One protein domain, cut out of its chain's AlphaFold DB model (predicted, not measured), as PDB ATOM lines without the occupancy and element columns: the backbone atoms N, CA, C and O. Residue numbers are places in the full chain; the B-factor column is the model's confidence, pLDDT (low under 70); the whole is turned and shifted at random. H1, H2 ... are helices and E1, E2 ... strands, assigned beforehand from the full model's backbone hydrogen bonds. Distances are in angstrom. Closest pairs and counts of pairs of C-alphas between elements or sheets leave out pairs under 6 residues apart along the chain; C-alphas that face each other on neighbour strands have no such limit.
ATOM      1  N   ASN A   4     -47.719  10.980  35.271       44.66
ATOM      2  CA  ASN A   4     -46.389  11.348  34.751       44.66
ATOM      3  C   ASN A   4     -46.417  12.316  33.558       44.66
ATOM      4  O   ASN A   4     -45.396  12.916  33.250       44.66
ATOM      5  N   ILE A   5     -47.562  12.494  32.891       48.62
ATOM      6  CA  ILE A   5     -47.673  13.418  31.745       48.62
ATOM      7  C   ILE A   5     -47.791  14.874  32.227       48.62
ATOM      8  O   ILE A   5     -47.283  15.783  31.578       48.62
ATOM      9  N   PHE A   6     -48.390  15.100  33.401       46.75
ATOM     10  CA  PHE A   6     -48.628  16.447  33.929       46.75
ATOM     11  C   PHE A   6     -47.339  17.139  34.410       46.75
ATOM     12  O   PHE A   6     -47.175  18.344  34.229       46.75
ATOM     13  N   ILE A   7     -46.398  16.369  34.969       51.59
ATOM     14  CA  ILE A   7     -45.110  16.879  35.474       51.59
ATOM     15  C   ILE A   7     -44.183  17.268  34.313       51.59
ATOM     16  O   ILE A   7     -43.511  18.292  34.361       51.59
ATOM     17  N   VAL A   8     -44.180  16.488  33.228       45.50
ATOM     18  CA  VAL A   8     -43.346  16.780  32.051       45.50
ATOM     19  C   VAL A   8     -43.864  18.011  31.304       45.50
ATOM     20  O   VAL A   8     -43.069  18.845  30.886       45.50
ATOM     21  N   ALA A   9     -45.186  18.171  31.192       47.81
ATOM     22  CA  ALA A   9     -45.774  19.354  30.568       47.81
ATOM     23  C   ALA A   9     -45.460  20.636  31.357       47.81
ATOM     24  O   ALA A   9     -45.045  21.625  30.766       47.81
ATOM     25  N   SER A  10     -45.583  20.612  32.689       48.50
ATOM     26  CA  SER A  10     -45.260  21.773  33.534       48.50
ATOM     27  C   SER A  10     -43.778  22.163  33.466       48.50
ATOM     28  O   SER A  10     -43.474  23.351  33.368       48.50
ATOM     29  N   LEU A  11     -42.856  21.195  33.407       46.81
ATOM     30  CA  LEU A  11     -41.434  21.473  33.157       46.81
ATOM     31  C   LEU A  11     -41.183  22.096  31.773       46.81
ATOM     32  O   LEU A  11     -40.389  23.027  31.663       46.81
ATOM     33  N   LEU A  12     -41.870  21.621  30.729       42.41
ATOM     34  CA  LEU A  12     -41.716  22.147  29.368       42.41
ATOM     35  C   LEU A  12     -42.261  23.576  29.233       42.41
ATOM     36  O   LEU A  12     -41.583  24.414  28.649       42.41
ATOM     37  N   PHE A  13     -43.414  23.891  29.835       47.25
ATOM     38  CA  PHE A  13     -43.941  25.264  29.856       47.25
ATOM     39  C   PHE A  13     -43.052  26.224  30.655       47.25
ATOM     40  O   PHE A  13     -42.898  27.379  30.263       47.25
ATOM     41  N   SER A  14     -42.425  25.739  31.730       45.47
ATOM     42  CA  SER A  14     -41.463  26.528  32.513       45.47
ATOM     43  C   SER A  14     -40.235  26.901  31.673       45.47
ATOM     44  O   SER A  14     -39.767  28.037  31.724       45.47
ATOM     45  N   LEU A  15     -39.741  25.956  30.864       45.34
ATOM     46  CA  LEU A  15     -38.602  26.165  29.970       45.34
ATOM     47  C   LEU A  15     -38.954  27.097  28.803       45.34
ATOM     48  O   LEU A  15     -38.188  28.014  28.517       45.34
ATOM     49  N   ASP A  16     -40.117  26.924  28.176       39.03
ATOM     50  CA  ASP A  16     -40.544  27.765  27.048       39.03
ATOM     51  C   ASP A  16     -40.822  29.218  27.476       39.03
ATOM     52  O   ASP A  16     -40.417  30.160  26.791       39.03
ATOM     53  N   MET A  17     -41.425  29.423  28.654       42.03
ATOM     54  CA  MET A  17     -41.567  30.765  29.235       42.03
ATOM     55  C   MET A  17     -40.210  31.389  29.558       42.03
ATOM     56  O   MET A  17     -39.992  32.561  29.249       42.03
ATOM     57  N   SER A  18     -39.280  30.615  30.131       48.06
ATOM     58  CA  SER A  18     -37.921  31.105  30.381       48.06
ATOM     59  C   SER A  18     -37.184  31.445  29.080       48.06
ATOM     60  O   SER A  18     -36.424  32.398  29.042       48.06
ATOM     61  N   ALA A  19     -37.442  30.750  27.972       44.06
ATOM     62  CA  ALA A  19     -36.816  31.077  26.696       44.06
ATOM     63  C   ALA A  19     -37.421  32.336  26.053       44.06
ATOM     64  O   ALA A  19     -36.681  33.164  25.526       44.06
ATOM     65  N   GLN A  20     -38.745  32.521  26.111       45.94
ATOM     66  CA  GLN A  20     -39.423  33.669  25.489       45.94
ATOM     67  C   GLN A  20     -39.185  34.988  26.230       45.94
ATOM     68  O   GLN A  20     -38.962  36.009  25.580       45.94
ATOM     69  N   VAL A  21     -39.151  34.971  27.567       48.69
ATOM     70  CA  VAL A  21     -38.819  36.167  28.364       48.69
ATOM     71  C   VAL A  21     -37.388  36.645  28.074       48.69
ATOM     72  O   VAL A  21     -37.136  37.846  28.051       48.69
ATOM     73  N   PHE A  22     -36.461  35.726  27.790       50.31
ATOM     74  CA  PHE A  22     -35.050  36.052  27.570       50.31
ATOM     75  C   PHE A  22     -34.702  36.339  26.098       50.31
ATOM     76  O   PHE A  22     -33.837  37.172  25.842       50.31
ATOM     77  N   ASN A  23     -35.380  35.725  25.118       43.56
ATOM     78  CA  ASN A  23     -35.103  35.974  23.690       43.56
ATOM     79  C   ASN A  23     -35.494  37.390  23.228       43.56
ATOM     80  O   ASN A  23     -34.949  37.878  22.241       43.56
ATOM     81  N   GLY A  24     -36.430  38.050  23.920       46.22
ATOM     82  CA  GLY A  24     -36.828  39.437  23.646       46.22
ATOM     83  C   GLY A  24     -36.115  40.488  24.503       46.22
ATOM     84  O   GLY A  24     -36.222  41.675  24.210       46.22
ATOM     85  N   ASN A  25     -35.390  40.076  25.548       49.69
ATOM     86  CA  ASN A  25     -34.883  40.975  26.581       49.69
ATOM     87  C   ASN A  25     -33.355  40.868  26.697       49.69
ATOM     88  O   ASN A  25     -32.808  40.217  27.586       49.69
ATOM     89  N   SER A  26     -32.642  41.531  25.782       57.97
ATOM     90  CA  SER A  26     -31.173  41.639  25.832       57.97
ATOM     91  C   SER A  26     -30.667  42.317  27.107       57.97
ATOM     92  O   SER A  26     -29.489  42.209  27.432       57.97
ATOM     93  N   CYS A  27     -31.545  43.001  27.842       57.66
ATOM     94  CA  CYS A  27     -31.181  43.749  29.033       57.66
ATOM     95  C   CYS A  27     -31.016  42.868  30.271       57.66
ATOM     96  O   CYS A  27     -30.261  43.240  31.153       57.66
ATOM     97  N   SER A  28     -31.603  41.670  30.332       59.59
ATOM     98  CA  SER A  28     -31.361  40.735  31.445       59.59
ATOM     99  C   SER A  28     -30.131  39.841  31.246       59.59
ATOM    100  O   SER A  28     -29.890  38.959  32.066       59.59
ATOM    101  N   SER A  29     -29.340  40.027  30.180       62.12
ATOM    102  CA  SER A  29     -28.213  39.138  29.841       62.12
ATOM    103  C   SER A  29     -27.128  39.063  30.917       62.12
ATOM    104  O   SER A  29     -26.368  38.100  30.956       62.12
ATOM    105  N   ASN A  30     -27.042  40.090  31.764       69.94
ATOM    106  CA  ASN A  30     -26.037  40.193  32.818       69.94
ATOM    107  C   ASN A  30     -26.550  39.686  34.172       69.94
ATOM    108  O   ASN A  30     -25.781  39.628  35.128       69.94
ATOM    109  N   LEU A  31     -27.832  39.319  34.261       78.12
ATOM    110  CA  LEU A  31     -28.429  38.790  35.477       78.12
ATOM    111  C   LEU A  31     -28.227  37.280  35.564       78.12
ATOM    112  O   LEU A  31     -28.648  36.524  34.687       78.12
ATOM    113  N   GLN A  32     -27.669  36.825  36.683       84.06
ATOM    114  CA  GLN A  32     -27.704  35.414  37.035       84.06
ATOM    115  C   GLN A  32     -29.088  35.060  37.589       84.06
ATOM    116  O   GLN A  32     -29.349  35.168  38.787       84.06
ATOM    117  N   VAL A  33     -29.993  34.653  36.699       83.06
ATOM    118  CA  VAL A  33     -31.364  34.273  37.061       83.06
ATOM    119  C   VAL A  33     -31.464  32.767  37.298       83.06
ATOM    120  O   VAL A  33     -31.101  31.966  36.439       83.06
ATOM    121  N   THR A  34     -32.001  32.375  38.452       84.56
ATOM    122  CA  THR A  34     -32.241  30.976  38.829       84.56
ATOM    123  C   THR A  34     -33.702  30.766  39.220       84.56
ATOM    124  O   THR A  34     -34.223  31.442  40.106       84.56
ATOM    125  N   PHE A  35     -34.363  29.782  38.608       82.44
ATOM    126  CA  PHE A  35     -35.719  29.380  38.986       82.44
ATOM    127  C   PHE A  35     -35.676  28.336  40.108       82.44
ATOM    128  O   PHE A  35     -35.029  27.294  39.978       82.44
ATOM    129  N   LEU A  36     -36.354  28.619  41.219       78.44
ATOM    130  CA  LEU A  36     -36.449  27.739  42.381       78.44
ATOM    131  C   LEU A  36     -37.731  26.901  42.335       78.44
ATOM    132  O   LEU A  36     -38.785  27.365  41.900       78.44
ATOM    133  N   ASP A  37     -37.649  25.668  42.839       73.06
ATOM    134  CA  ASP A  37     -38.833  24.844  43.085       73.06
ATOM    135  C   ASP A  37     -39.688  25.396  44.245       73.06
ATOM    136  O   ASP A  37     -39.220  26.156  45.098       73.06
ATOM    137  N   THR A  38     -40.964  24.999  44.289       62.78
ATOM    138  CA  THR A  38     -41.954  25.491  45.264       62.78
ATOM    139  C   THR A  38     -41.560  25.207  46.721       62.78
ATOM    140  O   THR A  38     -41.851  26.006  47.608       62.78
ATOM    141  N   ALA A  39     -40.849  24.108  46.997       64.44
ATOM    142  CA  ALA A  39     -40.437  23.751  48.359       64.44
ATOM    143  C   ALA A  39     -39.284  24.638  48.867       64.44
ATOM    144  O   ALA A  39     -39.274  25.084  50.023       64.44
ATOM    145  N   ARG A  40     -38.319  24.942  47.992       59.91
ATOM    146  CA  ARG A  40     -37.224  25.886  48.253       59.91
ATOM    147  C   ARG A  40     -37.734  27.318  48.350       59.91
ATOM    148  O   ARG A  40     -37.275  28.062  49.211       59.91
ATOM    149  N   ALA A  41     -38.730  27.664  47.549       59.59
ATOM    150  CA  ALA A  41     -39.412  28.947  47.585       59.59
ATOM    151  C   ALA A  41     -40.145  29.223  48.904       59.59
ATOM    152  O   ALA A  41     -39.966  30.283  49.503       59.59
ATOM    153  N   GLU A  42     -40.923  28.256  49.400       59.81
ATOM    154  CA  GLU A  42     -41.582  28.379  50.704       59.81
ATOM    155  C   GLU A  42     -40.573  28.553  51.843       59.81
ATOM    156  O   GLU A  42     -40.831  29.280  52.806       59.81
ATOM    157  N   THR A  43     -39.422  27.890  51.737       59.81
ATOM    158  CA  THR A  43     -38.332  28.001  52.711       59.81
ATOM    159  C   THR A  43     -37.667  29.378  52.635       59.81
ATOM    160  O   THR A  43     -37.505  30.025  53.669       59.81
ATOM    161  N   ALA A  44     -37.369  29.874  51.429       55.34
ATOM    162  CA  ALA A  44     -36.818  31.212  51.209       55.34
ATOM    163  C   ALA A  44     -37.759  32.303  51.745       55.34
ATOM    164  O   ALA A  44     -37.332  33.171  52.499       55.34
ATOM    165  N   PHE A  45     -39.065  32.207  51.476       59.75
ATOM    166  CA  PHE A  45     -40.045  33.182  51.961       59.75
ATOM    167  C   PHE A  45     -40.208  33.170  53.490       59.75
ATOM    168  O   PHE A  45     -40.371  34.221  54.113       59.75
ATOM    169  N   LYS A  46     -40.144  31.988  54.122       59.72
ATOM    170  CA  LYS A  46     -40.189  31.854  55.592       59.72
ATOM    171  C   LYS A  46     -38.924  32.405  56.255       59.72
ATOM    172  O   LYS A  46     -39.037  33.057  57.294       59.72
ATOM    173  N   ASN A  47     -37.757  32.190  55.649       53.59
ATOM    174  CA  ASN A  47     -36.470  32.667  56.164       53.59
ATOM    175  C   ASN A  47     -36.289  34.182  55.966       53.59
ATOM    176  O   ASN A  47     -35.713  34.858  56.813       53.59
ATOM    177  N   HIS A  48     -36.887  34.747  54.919       54.44
ATOM    178  CA  HIS A  48     -36.778  36.162  54.568       54.44
ATOM    179  C   HIS A  48     -37.754  37.115  55.276       54.44
ATOM    180  O   HIS A  48     -37.881  38.280  54.893       54.44
ATOM    181  N   ARG A  49     -38.389  36.695  56.380       51.91
ATOM    182  CA  ARG A  49     -39.123  37.633  57.258       51.91
ATOM    183  C   ARG A  49     -38.232  38.753  57.819       51.91
ATOM    184  O   ARG A  49     -38.750  39.795  58.212       51.91
ATOM    185  N   ASN A  50     -36.913  38.561  57.812       49.88
ATOM    186  CA  ASN A  50     -35.927  39.578  58.151       49.88
ATOM    187  C   ASN A  50     -35.170  39.995  56.879       49.88
ATOM    188  O   ASN A  50     -34.258  39.311  56.437       49.88
ATOM    189  N   TRP A  51     -35.531  41.150  56.324       50.84
ATOM    190  CA  TRP A  51     -34.958  41.886  55.176       50.84
ATOM    191  C   TRP A  51     -33.439  42.179  55.231       50.84
ATOM    192  O   TRP A  51     -32.938  42.994  54.464       50.84
ATOM    193  N   LYS A  52     -32.703  41.572  56.165       53.06
ATOM    194  CA  LYS A  52     -31.294  41.866  56.450       53.06
ATOM    195  C   LYS A  52     -30.302  41.086  55.583       53.06
ATOM    196  O   LYS A  52     -29.114  41.373  55.652       53.06
ATOM    197  N   GLU A  53     -30.776  40.134  54.784       61.72
ATOM    198  CA  GLU A  53     -29.915  39.239  53.992       61.72
ATOM    199  C   GLU A  53     -30.112  39.398  52.472       61.72
ATOM    200  O   GLU A  53     -29.299  38.910  51.698       61.72
ATOM    201  N   GLY A  54     -31.127  40.150  52.028       77.50
ATOM    202  CA  GLY A  54     -31.405  40.362  50.607       77.50
ATOM    203  C   GLY A  54     -32.716  41.104  50.349       77.50
ATOM    204  O   GLY A  54     -33.419  41.528  51.273       77.50
ATOM    205  N   VAL A  55     -33.054  41.263  49.072       88.00
ATOM    206  CA  VAL A  55     -34.278  41.933  48.617       88.00
ATOM    207  C   VAL A  55     -35.366  40.902  48.345       88.00
ATOM    208  O   VAL A  55     -35.146  39.932  47.629       88.00
ATOM    209  N   ASN A  56     -36.572  41.147  48.861       87.00
ATOM    210  CA  ASN A  56     -37.747  40.329  48.570       87.00
ATOM    211  C   ASN A  56     -38.790  41.138  47.818       87.00
ATOM    212  O   ASN A  56     -39.226  42.190  48.294       87.00
ATOM    213  N   LEU A  57     -39.217  40.597  46.684       91.00
ATOM    214  CA  LEU A  57     -40.233  41.166  45.819       91.00
ATOM    215  C   LEU A  57     -41.364  40.162  45.638       91.00
ATOM    216  O   LEU A  57     -41.137  38.957  45.517       91.00
ATOM    217  N   VAL A  58     -42.592  40.667  45.601       89.56
ATOM    218  CA  VAL A  58     -43.759  39.863  45.237       89.56
ATOM    219  C   VAL A  58     -44.398  40.476  44.007       89.56
ATOM    220  O   VAL A  58     -44.975  41.558  44.080       89.56
ATOM    221  N   LEU A  59     -44.301  39.775  42.885       90.31
ATOM    222  CA  LEU A  59     -44.904  40.172  41.628       90.31
ATOM    223  C   LEU A  59     -46.329  39.614  41.525       90.31
ATOM    224  O   LEU A  59     -46.551  38.399  41.596       90.31
ATOM    225  N   THR A  60     -47.286  40.516  41.339       86.25
ATOM    226  CA  THR A  60     -48.720  40.233  41.191       86.25
ATOM    227  C   THR A  60     -49.255  40.852  39.896       86.25
ATOM    228  O   THR A  60     -48.563  41.642  39.254       86.25
ATOM    229  N   GLU A  61     -50.517  40.577  39.553       83.31
ATOM    230  CA  GLU A  61     -51.218  41.261  38.451       83.31
ATOM    231  C   GLU A  61     -51.249  42.796  38.609       83.31
ATOM    232  O   GLU A  61     -51.308  43.519  37.624       83.31
ATOM    233  N   ASN A  62     -51.175  43.293  39.850       82.56
ATOM    234  CA  ASN A  62     -51.284  44.714  40.191       82.56
ATOM    235  C   ASN A  62     -49.917  45.412  40.308       82.56
ATOM    236  O   ASN A  62     -49.844  46.528  40.820       82.56
ATOM    237  N   GLY A  63     -48.833  44.741  39.910       87.62
ATOM    238  CA  GLY A  63     -47.464  45.237  40.034       87.62
ATOM    239  C   GLY A  63     -46.675  44.541  41.140       87.62
ATOM    240  O   GLY A  63     -46.948  43.387  41.503       87.62
ATOM    241  N   VAL A  64     -45.668  45.239  41.668       92.25
ATOM    242  CA  VAL A  64     -44.644  44.666  42.551       92.25
ATOM    243  C   VAL A  64     -44.840  45.150  43.979       92.25
ATOM    244  O   VAL A  64     -44.903  46.349  44.237       92.25
ATOM    245  N   LYS A  65     -44.894  44.223  44.938       90.75
ATOM    246  CA  LYS A  65     -44.749  44.564  46.354       90.75
ATOM    247  C   LYS A  65     -43.294  44.499  46.773       90.75
ATOM    248  O   LYS A  65     -42.643  43.468  46.590       90.75
ATOM    249  N   TYR A  66     -42.844  45.549  47.440       89.44
ATOM    250  CA  TYR A  66     -41.541  45.646  48.079       89.44
ATOM    251  C   TYR A  66     -41.719  46.189  49.500       89.44
ATOM    252  O   TYR A  66     -42.421  47.172  49.712       89.44
ATOM    253  N   LYS A  67     -41.131  45.521  50.506       84.38
ATOM    254  CA  LYS A  67     -41.255  45.898  51.935       84.38
ATOM    255  C   LYS A  67     -42.703  46.076  52.441       84.38
ATOM    256  O   LYS A  67     -42.950  46.826  53.375       84.38
ATOM    257  N   GLY A  68     -43.653  45.347  51.854       81.50
ATOM    258  CA  GLY A  68     -45.075  45.410  52.214       81.50
ATOM    259  C   GLY A  68     -45.881  46.479  51.470       81.50
ATOM    260  O   GLY A  68     -47.107  46.418  51.502       81.50
ATOM    261  N   GLU A  69     -45.218  47.375  50.740       85.00
ATOM    262  CA  GLU A  69     -45.836  48.440  49.949       85.00
ATOM    263  C   GLU A  69     -45.858  48.074  48.462       85.00
ATOM    264  O   GLU A  69     -44.997  47.334  47.983       85.00
ATOM    265  N   TYR A  70     -46.840  48.588  47.718       87.62
ATOM    266  CA  TYR A  70     -46.867  48.444  46.260       87.62
ATOM    267  C   TYR A  70     -46.031  49.535  45.595       87.62
ATOM    268  O   TYR A  70     -46.298  50.725  45.770       87.62
ATOM    269  N   VAL A  71     -45.087  49.118  44.757       88.12
ATOM    270  CA  VAL A  71     -44.432  49.981  43.778       88.12
ATOM    271  C   VAL A  71     -45.287  49.935  42.512       88.12
ATOM    272  O   VAL A  71     -45.449  48.878  41.903       88.12
ATOM    273  N   ARG A  72     -45.930  51.064  42.189       75.88
ATOM    274  CA  ARG A  72     -46.914  51.148  41.095       75.88
ATOM    275  C   ARG A  72     -46.280  51.061  39.712       75.88
ATOM    276  O   ARG A  72     -46.907  50.527  38.808       75.88
ATOM    277  N   GLU A  73     -45.074  51.590  39.571       87.62
ATOM    278  CA  GLU A  73     -44.313  51.601  38.325       87.62
ATOM    279  C   GLU A  73     -43.178  50.579  38.477       87.62
ATOM    280  O   GLU A  73     -42.404  50.642  39.433       87.62
ATOM    281  N   ILE A  74     -43.161  49.547  37.627       85.06
ATOM    282  CA  ILE A  74     -42.242  48.404  37.779       85.06
ATOM    283  C   ILE A  74     -40.786  48.828  37.531       85.06
ATOM    284  O   ILE A  74     -39.882  48.333  38.204       85.06
ATOM    285  N   ASP A  75     -40.569  49.778  36.629       85.25
ATOM    286  CA  ASP A  75     -39.278  50.417  36.360       85.25
ATOM    287  C   ASP A  75     -38.706  51.140  37.595       85.25
ATOM    288  O   ASP A  75     -37.512  51.041  37.874       85.25
ATOM    289  N   ALA A  76     -39.553  51.745  38.432       88.62
ATOM    290  CA  ALA A  76     -39.136  52.411  39.669       88.62
ATOM    291  C   ALA A  76     -38.666  51.447  40.786       88.62
ATOM    292  O   ALA A  76     -38.186  51.889  41.839       88.62
ATOM    293  N   VAL A  77     -38.796  50.126  40.608       91.56
ATOM    294  CA  VAL A  77     -38.368  49.137  41.614       91.56
ATOM    295  C   VAL A  77     -36.854  49.173  41.828       91.56
ATOM    296  O   VAL A  77     -36.407  49.056  42.974       91.56
ATOM    297  N   GLY A  78     -36.067  49.371  40.765       88.38
ATOM    298  CA  GLY A  78     -34.607  49.470  40.854       88.38
ATOM    299  C   GLY A  78     -34.168  50.602  41.787       88.38
ATOM    300  O   GLY A  78     -33.400  50.380  42.730       88.38
ATOM    301  N   ASP A  79     -34.755  51.785  41.608       88.06
ATOM    302  CA  ASP A  79     -34.504  52.964  42.441       88.06
ATOM    303  C   ASP A  79     -34.921  52.746  43.901       88.06
ATOM    304  O   ASP A  79     -34.173  53.076  44.828       88.06
ATOM    305  N   ALA A  80     -36.090  52.137  44.130       90.00
ATOM    306  CA  ALA A  80     -36.579  51.838  45.477       90.00
ATOM    307  C   ALA A  80     -35.647  50.870  46.236       90.00
ATOM    308  O   ALA A  80     -35.431  51.004  47.451       90.00
ATOM    309  N   ILE A  81     -35.065  49.900  45.527       89.88
ATOM    310  CA  ILE A  81     -34.046  49.004  46.079       89.88
ATOM    311  C   ILE A  81     -32.763  49.787  46.358       89.88
ATOM    312  O   ILE A  81     -32.223  49.690  47.459       89.88
ATOM    313  N   PHE A  82     -32.295  50.602  45.413       84.62
ATOM    314  CA  PHE A  82     -31.042  51.346  45.555       84.62
ATOM    315  C   PHE A  82     -31.042  52.297  46.763       84.62
ATOM    316  O   PHE A  82     -30.030  52.414  47.455       84.62
ATOM    317  N   GLN A  83     -32.186  52.918  47.056       86.12
ATOM    318  CA  GLN A  83     -32.380  53.832  48.191       86.12
ATOM    319  C   GLN A  83     -32.535  53.123  49.545       86.12
ATOM    320  O   GLN A  83     -32.679  53.772  50.582       86.12
ATOM    321  N   THR A  84     -32.536  51.791  49.575       86.31
ATOM    322  CA  THR A  84     -32.725  51.057  50.822       86.31
ATOM    323  C   THR A  84     -31.476  51.080  51.695       86.31
ATOM    324  O   THR A  84     -30.426  50.536  51.355       86.31
ATOM    325  N   GLU A  85     -31.634  51.652  52.886       80.31
ATOM    326  CA  GLU A  85     -30.613  51.641  53.928       80.31
ATOM    327  C   GLU A  85     -30.307  50.216  54.413       80.31
ATOM    328  O   GLU A  85     -31.200  49.374  54.532       80.31
ATOM    329  N   ASN A  86     -29.043  49.974  54.770       82.25
ATOM    330  CA  ASN A  86     -28.540  48.707  55.319       82.25
ATOM    331  C   ASN A  86     -28.609  47.495  54.374       82.25
ATOM    332  O   ASN A  86     -28.456  46.365  54.838       82.25
ATOM    333  N   LEU A  87     -28.799  47.702  53.067       83.19
ATOM    334  CA  LEU A  87     -28.533  46.644  52.095       83.19
ATOM    335  C   LEU A  87     -27.040  46.291  52.105       83.19
ATOM    336  O   LEU A  87     -26.204  47.203  52.105       83.19
ATOM    337  N   PRO A  88     -26.691  44.994  52.076       83.00
ATOM    338  CA  PRO A  88     -25.320  44.565  51.850       83.00
ATOM    339  C   PRO A  88     -24.717  45.200  50.586       83.00
ATOM    340  O   PRO A  88     -25.426  45.594  49.656       83.00
ATOM    341  N   MET A  89     -23.383  45.294  50.549       83.69
ATOM    342  CA  MET A  89     -22.659  45.811  49.379       83.69
ATOM    343  C   MET A  89     -23.004  45.009  48.117       83.69
ATOM    344  O   MET A  89     -23.234  45.603  47.066       83.69
ATOM    345  N   ILE A  90     -23.082  43.686  48.277       85.94
ATOM    346  CA  ILE A  90     -23.526  42.715  47.283       85.94
ATOM    347  C   ILE A  90     -24.691  41.942  47.897       85.94
ATOM    348  O   ILE A  90     -24.555  41.450  49.018       85.94
ATOM    349  N   PHE A  91     -25.820  41.859  47.198       86.56
ATOM    350  CA  PHE A  91     -27.034  41.218  47.699       86.56
ATOM    351  C   PHE A  91     -27.736  40.378  46.631       86.56
ATOM    352  O   PHE A  91     -27.500  40.526  45.433       86.56
ATOM    353  N   GLU A  92     -28.639  39.518  47.090       86.94
ATOM    354  CA  GLU A  92     -29.508  38.697  46.251       86.94
ATOM    355  C   GLU A  92     -30.916  39.300  46.171       86.94
ATOM    356  O   GLU A  92     -31.392  39.955  47.109       86.94
ATOM    357  N   VAL A  93     -31.610  39.046  45.060       89.31
ATOM    358  CA  VAL A  93     -33.027  39.392  44.887       89.31
ATOM    359  C   VAL A  93     -33.844  38.114  44.778       89.31
ATOM    360  O   VAL A  93     -33.566  37.259  43.943       89.31
ATOM    361  N   VAL A  94     -34.899  38.003  45.578       87.56
ATOM    362  CA  VAL A  94     -35.877  36.918  45.490       87.56
ATOM    363  C   VAL A  94     -37.217  37.471  45.028       87.56
ATOM    364  O   VAL A  94     -37.791  38.356  45.664       87.56
ATOM    365  N   ILE A  95     -37.735  36.914  43.938       90.00
ATOM    366  CA  ILE A  95     -39.004  37.279  43.318       90.00
ATOM    367  C   ILE A  95     -39.982  36.119  43.491       90.00
ATOM    368  O   ILE A  95     -39.833  35.057  42.883       90.00
ATOM    369  N   GLY A  96     -41.014  36.338  44.299       88.19
ATOM    370  CA  GLY A  96     -42.203  35.495  44.282       88.19
ATOM    371  C   GLY A  96     -43.155  35.980  43.201       88.19
ATOM    372  O   GLY A  96     -43.684  37.084  43.312       88.19
ATOM    373  N   MET A  97     -43.421  35.162  42.189       88.06
ATOM    374  CA  MET A  97     -44.364  35.471  41.115       88.06
ATOM    375  C   MET A  97     -45.651  34.659  41.272       88.06
ATOM    376  O   MET A  97     -45.626  33.430  41.352       88.06
ATOM    377  N   ARG A  98     -46.798  35.344  41.305       85.62
ATOM    378  CA  ARG A  98     -48.104  34.676  41.244       85.62
ATOM    379  C   ARG A  98     -48.299  34.075  39.844       85.62
ATOM    380  O   ARG A  98     -47.904  34.695  38.862       85.62
ATOM    381  N   LEU A  99     -48.869  32.874  39.740       79.94
ATOM    382  CA  LEU A  99     -48.988  32.163  38.448       79.94
ATOM    383  C   LEU A  99     -49.833  32.882  37.382       79.94
ATOM    384  O   LEU A  99     -49.695  32.597  36.199       79.94
ATOM    385  N   ASP A 100     -50.716  33.778  37.795       82.12
ATOM    386  CA  ASP A 100     -51.562  34.616  36.941       82.12
ATOM    387  C   ASP A 100     -50.939  35.992  36.641       82.12
ATOM    388  O   ASP A 100     -51.538  36.790  35.922       82.12
ATOM    389  N   SER A 101     -49.747  36.287  37.173       83.50
ATOM    390  CA  SER A 101     -49.026  37.517  36.850       83.50
ATOM    391  C   SER A 101     -48.605  37.506  35.374       83.50
ATOM    392  O   SER A 101     -48.028  36.514  34.918       83.50
ATOM    393  N   PRO A 102     -48.824  38.602  34.623       84.81
ATOM    394  CA  PRO A 102     -48.359  38.711  33.245       84.81
ATOM    395  C   PRO A 102     -46.845  38.500  33.135       84.81
ATOM    396  O   PRO A 102     -46.073  39.043  33.927       84.81
ATOM    397  N   ALA A 103     -46.409  37.740  32.127       81.56
ATOM    398  CA  ALA A 103     -44.985  37.507  31.868       81.56
ATOM    399  C   ALA A 103     -44.233  38.807  31.519       81.56
ATOM    400  O   ALA A 103     -43.057  38.944  31.846       81.56
ATOM    401  N   GLU A 104     -44.927  39.770  30.908       84.44
ATOM    402  CA  GLU A 104     -44.415  41.109  30.589       84.44
ATOM    403  C   GLU A 104     -43.942  41.842  31.851       84.44
ATOM    404  O   GLU A 104     -42.819  42.337  31.887       84.44
ATOM    405  N   ASN A 105     -44.714  41.777  32.939       88.06
ATOM    406  CA  ASN A 105     -44.336  42.397  34.209       88.06
ATOM    407  C   ASN A 105     -43.058  41.779  34.803       88.06
ATOM    408  O   ASN A 105     -42.294  42.462  35.484       88.06
ATOM    409  N   LEU A 106     -42.817  40.480  34.574       89.00
ATOM    410  CA  LEU A 106     -41.569  39.844  34.996       89.00
ATOM    411  C   LEU A 106     -40.394  40.359  34.162       89.00
ATOM    412  O   LEU A 106     -39.330  40.628  34.716       89.00
ATOM    413  N   ALA A 107     -40.579  40.507  32.850       86.62
ATOM    414  CA  ALA A 107     -39.551  41.033  31.958       86.62
ATOM    415  C   ALA A 107     -39.172  42.481  32.317       86.62
ATOM    416  O   ALA A 107     -37.983  42.791  32.413       86.62
ATOM    417  N   GLU A 108     -40.164  43.336  32.575       88.81
ATOM    418  CA  GLU A 108     -39.959  44.714  33.042       88.81
ATOM    419  C   GLU A 108     -39.250  44.753  34.396       88.81
ATOM    420  O   GLU A 108     -38.309  45.520  34.594       88.81
ATOM    421  N   LEU A 109     -39.636  43.875  35.324       91.75
ATOM    422  CA  LEU A 109     -38.997  43.820  36.633       91.75
ATOM    423  C   LEU A 109     -37.526  43.395  36.535       91.75
ATOM    424  O   LEU A 109     -36.664  43.966  37.202       91.75
ATOM    425  N   LEU A 110     -37.219  42.405  35.696       90.50
ATOM    426  CA  LEU A 110     -35.839  41.986  35.457       90.50
ATOM    427  C   LEU A 110     -35.018  43.098  34.795       90.50
ATOM    428  O   LEU A 110     -33.843  43.245  35.121       90.50
ATOM    429  N   PHE A 111     -35.628  43.906  33.926       87.62
ATOM    430  CA  PHE A 111     -34.981  45.094  33.373       87.62
ATOM    431  C   PHE A 111     -34.613  46.088  34.485       87.62
ATOM    432  O   PHE A 111     -33.439  46.424  34.630       87.62
ATOM    433  N   ALA A 112     -35.579  46.463  35.329       90.31
ATOM    434  CA  ALA A 112     -35.372  47.401  36.435       90.31
ATOM    435  C   ALA A 112     -34.302  46.920  37.435       90.31
ATOM    436  O   ALA A 112     -33.489  47.694  37.936       90.31
ATOM    437  N   ILE A 113     -34.267  45.614  37.716       90.69
ATOM    438  CA  ILE A 113     -33.252  45.011  38.591       90.69
ATOM    439  C   ILE A 113     -31.867  45.035  37.934       90.69
ATOM    440  O   ILE A 113     -30.871  45.261  38.619       90.69
ATOM    441  N   ASN A 114     -31.778  44.815  36.621       86.88
ATOM    442  CA  ASN A 114     -30.499  44.839  35.914       86.88
ATOM    443  C   ASN A 114     -29.832  46.225  35.946       86.88
ATOM    444  O   ASN A 114     -28.603  46.300  35.995       86.88
ATOM    445  N   GLU A 115     -30.612  47.309  35.988       86.44
ATOM    446  CA  GLU A 115     -30.087  48.679  36.089       86.44
ATOM    447  C   GLU A 115     -29.335  48.955  37.401       86.44
ATOM    448  O   GLU A 115     -28.457  49.816  37.437       86.44
ATOM    449  N   ILE A 116     -29.586  48.168  38.458       85.12
ATOM    450  CA  ILE A 116     -28.814  48.223  39.715       85.12
ATOM    451  C   ILE A 116     -27.337  47.862  39.470       85.12
ATOM    452  O   ILE A 116     -26.441  48.349  40.167       85.12
ATOM    453  N   GLY A 117     -27.079  47.032  38.458       78.00
ATOM    454  CA  GLY A 117     -25.750  46.618  38.041       78.00
ATOM    455  C   GLY A 117     -25.203  45.408  38.802       78.00
ATOM    456  O   GLY A 117     -25.406  45.214  40.001       78.00
ATOM    457  N   THR A 118     -24.413  44.607  38.087       72.75
ATOM    458  CA  THR A 118     -23.797  43.362  38.583       72.75
ATOM    459  C   THR A 118     -22.728  43.573  39.656       72.75
ATOM    460  O   THR A 118     -22.277  42.621  40.278       72.75
ATOM    461  N   SER A 119     -22.305  44.816  39.909       78.12
ATOM    462  CA  SER A 119     -21.363  45.140  40.988       78.12
ATOM    463  C   SER A 119     -22.004  45.118  42.377       78.12
ATOM    464  O   SER A 119     -21.285  45.051  43.374       78.12
ATOM    465  N   ARG A 120     -23.339  45.192  42.450       82.38
ATOM    466  CA  ARG A 120     -24.114  45.160  43.700       82.38
ATOM    467  C   ARG A 120     -25.070  43.977  43.798       82.38
ATOM    468  O   ARG A 120     -25.573  43.698  44.883       82.38
ATOM    469  N   LEU A 121     -25.329  43.307  42.683       86.56
ATOM    470  CA  LEU A 121     -26.291  42.222  42.578       86.56
ATOM    471  C   LEU A 121     -25.571  40.909  42.272       86.56
ATOM    472  O   LEU A 121     -24.905  40.808  41.245       86.56
ATOM    473  N   ASP A 122     -25.729  39.922  43.153       84.75
ATOM    474  CA  ASP A 122     -25.127  38.592  42.996       84.75
ATOM    475  C   ASP A 122     -26.001  37.682  42.128       84.75
ATOM    476  O   ASP A 122     -25.601  37.208  41.067       84.75
ATOM    477  N   SER A 123     -27.241  37.463  42.565       84.19
ATOM    478  CA  SER A 123     -28.165  36.524  41.936       84.19
ATOM    479  C   SER A 123     -29.615  36.971  42.066       84.19
ATOM    480  O   SER A 123     -30.005  37.660  43.014       84.19
ATOM    481  N   VAL A 124     -30.427  36.543  41.097       88.06
ATOM    482  CA  VAL A 124     -31.881  36.714  41.099       88.06
ATOM    483  C   VAL A 124     -32.537  35.342  41.152       88.06
ATOM    484  O   VAL A 124     -32.393  34.528  40.240       88.06
ATOM    485  N   TYR A 125     -33.300  35.093  42.206       85.38
ATOM    486  CA  TYR A 125     -34.066  33.869  42.381       85.38
ATOM    487  C   TYR A 125     -35.539  34.121  42.107       85.38
ATOM    488  O   TYR A 125     -36.131  35.033  42.678       85.38
ATOM    489  N   ILE A 126     -36.152  33.291  41.269       86.81
ATOM    490  CA  ILE A 126     -37.569  33.403  40.921       86.81
ATOM    491  C   ILE A 126     -38.278  32.123  41.330       86.81
ATOM    492  O   ILE A 126     -37.792  31.026  41.058       86.81
ATOM    493  N   TYR A 127     -39.448  32.248  41.942       83.75
ATOM    494  CA  TYR A 127     -40.332  31.115  42.164       83.75
ATOM    495  C   TYR A 127     -41.784  31.469  41.886       83.75
ATOM    496  O   TYR A 127     -42.199  32.622  42.005       83.75
ATOM    497  N   PHE A 128     -42.569  30.444  41.574       82.25
ATOM    498  CA  PHE A 128     -43.994  30.576  41.315       82.25
ATOM    499  C   PHE A 128     -44.813  30.110  42.516       82.25
ATOM    500  O   PHE A 128     -44.491  29.084  43.122       82.25
ATOM    501  N   TYR A 129     -45.878  30.838  42.850       74.31
ATOM    502  CA  TYR A 129     -46.797  30.449  43.920       74.31
ATOM    503  C   TYR A 129     -48.272  30.599  43.527       74.31
ATOM    504  O   TYR A 129     -48.643  31.384  42.648       74.31
ATOM    505  N   THR A 130     -49.111  29.825  44.217       67.75
ATOM    506  CA  THR A 130     -50.579  29.883  44.196       67.75
ATOM    507  C   THR A 130     -51.075  30.380  45.551       67.75
ATOM    508  O   THR A 130     -50.476  30.030  46.568       67.75
TER     509      THR A 130
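This is residues 4 to 130 of the 131 residues of an uncharacterized protein of Flagellimonas pacifica (UniProt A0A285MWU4). A strongly twisted sheet of six strands makes the core, with H4 along one face and H2 slantwise over the other, three layers with helices on both faces of a sheet; H3 packs beside the later part of H4. H1 is an arm whose residues 4 to 13 stick out from this body and whose Val 21 reaches H4. The printed part has 127 residues, with named elements in the order H1 E1 H2 E2 E3 E4 H3 E5 H4 E6, of mixed class, helices and strands. The sheet is mixed, in the order E1 E6 E5 E2 E3 E4. The whole is compact, with a radius of gyration of the C-alphas of 14.3 A, and spans 47 by 32 by 26 A.

H1, residues 4 to 23, only just touches H4, residues 103 to 114, with 3 pairs of C-alphas within 8 A, the closest being Val 21 and Ala 107 at 6.1 A; their steep tilt is 52 degrees. E1, residues 33 to 35, is an edge strand parallel to E6, residues 121 to 129, with N 34 and O 124 at 2.8 A. H2, residues 38 to 47, is over E6 and E5, residues 91 to 98, at a height over the sheet of 8.9 A; its closest C-alphas to E6 are Ala 41 and Tyr 127, 5.9 A apart. E2, residues 54 to 60, E3, residues 63 to 66, and E4, residues 69 to 71, form a meander, each strand the antiparallel neighbour of the one before, in two hairpins, with N 58 and O 65 at 3.0 A and N 66 and O 69 at 2.8 A. H3, residues 77 to 82, only grazes the sheet and touches H4 at a shallow tilt of 22 degrees, the closest C-alphas being Gly 78 and Ala 112 at 4.9 A. E5 is parallel to E2, with N 57 and O 94 at 2.8 A, and to E6, with N 95 and O 125 at 2.8 A. H4, on the opposite face from H2, has a height over the sheet of 8.2 A and runs along the strands, at 10 degrees to E5 on the local plane. E5, H4 and E6 form a strand-helix-strand unit, two parallel neighbour strands with a helix between, and its crossover is right-handed. E1, H2, E2 and E4, H3, E5 are split units, with other strands between their two in the sheet, also right-handed. Every O i to N i+4 pair is within hydrogen-bond range in H2, H3 and H4, and 14 of 16 are in H1.

H1 begins at C-alpha 4, (-46.389, 11.348, 34.751), and measures 29.3 A. E1 measures 6.8 A, H2 14.2 A, E2 19.7 A, E3 10.0 A, E4 6.5 A, H3 8.6 A, E5 23.0 A and H4 16.7 A. E6, 23.7 A, ends at C-alpha 129, (-46.797, 30.449, 43.920).

The C-alphas of Ile 5 and Glu 85, the two farthest apart, are 47.4 A from each other. The printed part has no cut and no long link. The mean pLDDT of the printed part is 73.9, and residues 4 to 30, 38 to 53 and 130 are under 70.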